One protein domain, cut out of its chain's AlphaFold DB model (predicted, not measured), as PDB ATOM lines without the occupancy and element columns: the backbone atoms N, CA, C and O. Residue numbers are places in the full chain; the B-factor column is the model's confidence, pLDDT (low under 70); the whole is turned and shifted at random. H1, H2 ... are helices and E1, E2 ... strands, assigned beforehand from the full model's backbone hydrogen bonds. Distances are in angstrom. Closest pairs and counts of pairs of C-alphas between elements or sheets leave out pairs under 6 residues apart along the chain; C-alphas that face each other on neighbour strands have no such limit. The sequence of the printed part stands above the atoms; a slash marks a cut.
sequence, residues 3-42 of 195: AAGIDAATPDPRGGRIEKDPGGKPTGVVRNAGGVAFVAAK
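AT A GLANCE: This is residues 3 to 42 of the 195 residues of the protein "Amidohydro_3 domain-containing protein" of Betaproteobacteria bacterium (UniProt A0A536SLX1). What would one see first? A small two-stranded hairpin, E1 and E2, has the short helix H1 turning off at the end where E1 begins and E2 ends, while in the long stretch with no named element, residues 3 to 16, the first residues, 3 to 7, come in from away from the hairpin and residues 7 to 14 then run along it toward that same end, where the chain turns back into E1. What is it built of? The printed part has 40 residues with two named strands and one named helix, in the order E1, E2, H1, and the sheet E1 - E2 is antiparallel. The class is mixed, helices and strands, with under half of the residues in named elements. How large is it? It is compact, with a radius of gyration of the C-alphas of 9.2 A and spans of 25 by 19 by 14 A.

HOW THE PARTS SIT: How do the two strands pair? E1, residues 17 to 20, and E2, residues 26 to 31, are antiparallel neighbours and form a hairpin, with 155 degrees between their N-to-C directions. N 17 and O 31 are within hydrogen-bond range at 3.0 A, and so are N 27 and O 19 at 2.8 A. The C-alphas of residues 18 and 30 face each other at 4.7 A. Where is the helix? H1, residues 32 to 40, comes nearest to E1 at Arg 17 and Gly 35, whose C-alphas, the closest of the two elements, are 5.4 A apart. The closest C-alphas of E2 and H1 are those of Val 30 and Val 36, 6.3 A apart. What does the helix's backbone show? In H1 every O i to N i+4 pair is within hydrogen-bond range.

IN THESE COORDINATES: Where does the first strand begin? After residues 3 to 16, which hold no named element, E1 runs from C-alpha 17 at (158.512, 157.409, 144.743) to C-alpha 20, a length of 9.1 A. Where are the other two elements? E2 runs 12.1 A from C-alpha 26 at (168.780, 158.859, 144.404) to C-alpha 31. H1 runs 12.4 A from C-alpha 32 to C-alpha 40 at (161.629, 151.158, 156.279).

THE WHOLE: How far does it reach? The two C-alphas farthest apart are those of Pro 22 and Ala 41, 26.6 A, while the first and last printed C-alphas, of Ala 3 and Lys 42, are 8.5 A apart. Are there cuts or long links? The printed part has no cut, and the links E1 to E2 and E2 to H1 are tight. How sure is the model? The mean pLDDT of the printed part is 91.7, and no printed residue is under 70.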
ATOM      1  N   ALA A   3     173.068 152.194 152.237       85.69
ATOM      2  CA  ALA A   3     172.825 151.212 153.305       85.69
ATOM      3  C   ALA A   3     171.511 150.424 153.133       85.69
ATOM      4  O   ALA A   3     171.408 149.292 153.579       85.69
ATOM      5  N   ALA A   4     170.527 151.003 152.440       86.88
ATOM      6  CA  ALA A   4     169.270 150.343 152.103       86.88
ATOM      7  C   ALA A   4     169.342 149.614 150.742       86.88
ATOM      8  O   ALA A   4     168.324 149.129 150.255       86.88
ATOM      9  N   GLY A   5     170.500 149.570 150.072       90.38
ATOM     10  CA  GLY A   5     170.643 149.000 148.729       90.38
ATOM     11  C   GLY A   5     169.742 149.687 147.700       90.38
ATOM     12  O   GLY A   5     169.025 149.009 146.971       90.38
ATOM     13  N   ILE A   6     169.680 151.023 147.731       93.00
ATOM     14  CA  ILE A   6     168.905 151.844 146.790       93.00
ATOM     15  C   ILE A   6     169.871 152.641 145.920       93.00
ATOM     16  O   ILE A   6     170.715 153.380 146.438       93.00
ATOM     17  N   ASP A   7     169.705 152.511 144.609       93.56
ATOM     18  CA  ASP A   7     170.551 153.088 143.568       93.56
ATOM     19  C   ASP A   7     169.732 153.645 142.382       93.56
ATOM     20  O   ASP A   7     168.504 153.745 142.432       93.56
ATOM     21  N   ALA A   8     170.426 154.050 141.313       93.62
ATOM     22  CA  ALA A   8     169.807 154.617 140.116       93.62
ATOM     23  C   ALA A   8     168.896 153.624 139.367       93.62
ATOM     24  O   ALA A   8     167.913 154.047 138.755       93.62
ATOM     25  N   ALA A   9     169.178 152.320 139.449       94.38
ATOM     26  CA  ALA A   9     168.399 151.268 138.798       94.38
ATOM     27  C   ALA A   9     167.163 150.852 139.612       94.38
ATOM     28  O   ALA A   9     166.242 150.244 139.072       94.38
ATOM     29  N   THR A  10     167.108 151.210 140.898       94.06
ATOM     30  CA  THR A  10     165.981 150.879 141.775       94.06
ATOM     31  C   THR A  10     164.686 151.521 141.248       94.06
ATOM     32  O   THR A  10     164.630 152.753 141.133       94.06
ATOM     33  N   PRO A  11     163.646 150.737 140.902       94.00
ATOM     34  CA  PRO A  11     162.375 151.277 140.428       94.00
ATOM     35  C   PRO A  11     161.581 151.925 141.567       94.00
ATOM     36  O   PRO A  11     161.813 151.649 142.747       94.00
ATOM     37  N   ASP A  12     160.611 152.765 141.210       94.75
ATOM     38  CA  ASP A  12     159.685 153.327 142.190       94.75
ATOM     39  C   ASP A  12     158.799 152.217 142.794       94.75
ATOM     40  O   ASP A  12     158.201 151.426 142.054       94.75
ATOM     41  N   PRO A  13     158.687 152.126 144.133       92.88
ATOM     42  CA  PRO A  13     157.843 151.127 144.774       92.88
ATOM     43  C   PRO A  13     156.358 151.462 144.593       92.88
ATOM     44  O   PRO A  13     155.962 152.624 144.481       92.88
ATOM     45  N   ARG A  14     155.494 150.440 144.632       90.12
ATOM     46  CA  ARG A  14     154.040 150.618 144.486       90.12
ATOM     47  C   ARG A  14     153.500 151.639 145.496       90.12
ATOM     48  O   ARG A  14     153.595 151.437 146.704       90.12
ATOM     49  N   GLY A  15     152.856 152.697 145.000       86.31
ATOM     50  CA  GLY A  15     152.291 153.761 145.841       86.31
ATOM     51  C   GLY A  15     153.350 154.639 146.520       86.31
ATOM     52  O   GLY A  15     153.080 155.206 147.581       86.31
ATOM     53  N   GLY A  16     154.549 154.705 145.942       91.75
ATOM     54  CA  GLY A  16     155.719 155.419 146.433       91.75
ATOM     55  C   GLY A  16     156.553 156.022 145.310       91.75
ATOM     56  O   GLY A  16     156.350 155.696 144.145       91.75
ATOM     57  N   ARG A  17     157.494 156.897 145.669       93.62
ATOM     58  CA  ARG A  17     158.512 157.409 144.743       93.62
ATOM     59  C   ARG A  17     159.846 157.592 145.450       93.62
ATOM     60  O   ARG A  17     159.872 158.100 146.571       93.62
ATOM     61  N   ILE A  18     160.935 157.220 144.792       95.81
ATOM     62  CA  ILE A  18     162.303 157.529 145.209       95.81
ATOM     63  C   ILE A  18     162.783 158.668 144.315       95.81
ATOM     64  O   ILE A  18     162.929 158.500 143.107       95.81
ATOM     65  N   GLU A  19     163.002 159.852 144.883       95.44
ATOM     66  CA  GLU A  19     163.411 160.995 144.072       95.44
ATOM     67  C   GLU A  19     164.842 160.831 143.579       95.44
ATOM     68  O   GLU A  19     165.767 160.610 144.368       95.44
ATOM     69  N   LYS A  20     165.015 160.992 142.269       95.25
ATOM     70  CA  LYS A  20     166.302 160.949 141.586       95.25
ATOM     71  C   LYS A  20     166.629 162.326 141.020       95.25
ATOM     72  O   LYS A  20     165.726 163.054 140.609       95.25
ATOM     73  N   ASP A  21     167.907 162.674 141.040       94.62
ATOM     74  CA  ASP A  21     168.422 163.883 140.403       94.62
ATOM     75  C   ASP A  21     168.402 163.753 138.859       94.62
ATOM     76  O   ASP A  21     168.092 162.674 138.339       94.62
ATOM     77  N   PRO A  22     168.728 164.814 138.091       95.69
ATOM     78  CA  PRO A  22     168.784 164.739 136.626       95.69
ATOM     79  C   PRO A  22     169.770 163.697 136.075       95.69
ATOM     80  O   PRO A  22     169.615 163.246 134.946       95.69
ATOM     81  N   GLY A  23     170.773 163.298 136.864       92.62
ATOM     82  CA  GLY A  23     171.718 162.229 136.535       92.62
ATOM     83  C   GLY A  23     171.236 160.831 136.937       92.62
ATOM     84  O   GLY A  23     171.998 159.870 136.835       92.62
ATOM     85  N   GLY A  24     169.997 160.699 137.423       91.44
ATOM     86  CA  GLY A  24     169.384 159.438 137.828       91.44
ATOM     87  C   GLY A  24     169.800 158.934 139.212       91.44
ATOM     88  O   GLY A  24     169.369 157.850 139.610       91.44
ATOM     89  N   LYS A  25     170.606 159.676 139.982       94.75
ATOM     90  CA  LYS A  25     171.051 159.232 141.311       94.75
ATOM     91  C   LYS A  25     169.981 159.527 142.366       94.75
ATOM     92  O   LYS A  25     169.426 160.625 142.370       94.75
ATOM     93  N   PRO A  26     169.697 158.597 143.299       95.62
ATOM     94  CA  PRO A  26     168.780 158.859 144.404       95.62
ATOM     95  C   PRO A  26     169.239 160.050 145.254       95.62
ATOM     96  O   PRO A  26     170.340 160.037 145.803       95.62
ATOM     97  N   THR A  27     168.367 161.042 145.412       95.25
ATOM     98  CA  THR A  27     168.630 162.279 146.174       95.25
ATOM     99  C   THR A  27     168.622 162.068 147.688       95.25
ATOM    100  O   THR A  27     169.148 162.885 148.434       95.25
ATOM    101  N   GLY A  28     168.006 160.978 148.158       92.88
ATOM    102  CA  GLY A  28     167.703 160.763 149.575       92.88
ATOM    103  C   GLY A  28     166.244 161.036 149.943       92.88
ATOM    104  O   GLY A  28     165.801 160.570 150.990       92.88
ATOM    105  N   VAL A  29     165.473 161.702 149.077       93.88
ATOM    106  CA  VAL A  29     164.052 161.980 149.321       93.88
ATOM    107  C   VAL A  29     163.181 160.810 148.859       93.88
ATOM    108  O   VAL A  29     163.333 160.280 147.755       93.88
ATOM    109  N   VAL A  30     162.244 160.410 149.718       93.25
ATOM    110  CA  VAL A  30     161.273 159.337 149.472       93.25
ATOM    111  C   VAL A  30     159.876 159.889 149.699       93.25
ATOM    112  O   VAL A  30     159.616 160.523 150.720       93.25
ATOM    113  N   ARG A  31     158.963 159.650 148.756       90.81
ATOM    114  CA  ARG A  31     157.589 160.159 148.810       90.81
ATOM    115  C   ARG A  31     156.561 159.049 148.935       90.81
ATOM    116  O   ARG A  31     156.735 157.952 148.399       90.81
ATOM    117  N   ASN A  32     155.441 159.426 149.551       87.69
ATOM    118  CA  ASN A  32     154.226 158.635 149.736       87.69
ATOM    119  C   ASN A  32     154.428 157.363 150.577       87.69
ATOM    120  O   ASN A  32     155.541 156.895 150.818       87.69
ATOM    121  N   ALA A  33     153.313 156.785 151.032       83.62
ATOM    122  CA  ALA A  33     153.322 155.665 151.972       83.62
ATOM    123  C   ALA A  33     154.084 154.433 151.450       83.62
ATOM    124  O   ALA A  33     154.789 153.782 152.216       83.62
ATOM    125  N   GLY A  34     153.973 154.120 150.153       86.94
ATOM    126  CA  GLY A  34     154.660 152.971 149.560       86.94
ATOM    127  C   GLY A  34     156.178 153.135 149.515       86.94
ATOM    128  O   GLY A  34     156.905 152.166 149.703       86.94
ATOM    129  N   GLY A  35     156.659 154.369 149.336       91.06
ATOM    130  CA  GLY A  35     158.084 154.683 149.332       91.06
ATOM    131  C   GLY A  35     158.667 154.552 150.729       91.06
ATOM    132  O   GLY A  35     159.662 153.858 150.926       91.06
ATOM    133  N   VAL A  36     158.003 155.171 151.709       89.06
ATOM    134  CA  VAL A  36     158.415 155.100 153.117       89.06
ATOM    135  C   VAL A  36     158.436 153.649 153.596       89.06
ATOM    136  O   VAL A  36     159.436 153.218 154.161       89.06
ATOM    137  N   ALA A  37     157.391 152.867 153.302       88.44
ATOM    138  CA  ALA A  37     157.334 151.452 153.667       88.44
ATOM    139  C   ALA A  37     158.448 150.624 153.005       88.44
ATOM    140  O   ALA A  37     159.058 149.785 153.665       88.44
ATOM    141  N   PHE A  38     158.751 150.879 151.727       91.12
ATOM    142  CA  PHE A  38     159.827 150.197 151.008       91.12
ATOM    143  C   PHE A  38     161.197 150.431 151.652       91.12
ATOM    144  O   PHE A  38     161.963 149.484 151.819       91.12
ATOM    145  N   VAL A  39     161.505 151.672 152.042       90.94
ATOM    146  CA  VAL A  39     162.781 151.984 152.704       90.94
ATOM    147  C   VAL A  39     162.807 151.470 154.140       90.94
ATOM    148  O   VAL A  39     163.807 150.880 154.541       90.94
ATOM    149  N   ALA A  40     161.719 151.628 154.898       88.75
ATOM    150  CA  ALA A  40     161.629 151.158 156.279       88.75
ATOM    151  C   ALA A  40     161.831 149.638 156.392       88.75
ATOM    152  O   ALA A  40     162.527 149.181 157.290       88.75
ATOM    153  N   ALA A  41     161.312 148.857 155.438       88.88
ATOM    154  CA  ALA A  41     161.486 147.402 155.403       88.88
ATOM    155  C   ALA A  41     162.946 146.945 155.210       88.88
ATOM    156  O   ALA A  41     163.260 145.783 155.450       88.88
ATOM    157  N   LYS A  42     163.839 147.840 154.766       90.00
ATOM    158  CA  LYS A  42     165.277 147.575 154.601       90.00
ATOM    159  C   LYS A  42     166.095 147.945 155.845       90.00
ATOM    160  O   LYS A  42     167.302 147.729 155.847       90.00
TER     161      LYS A  42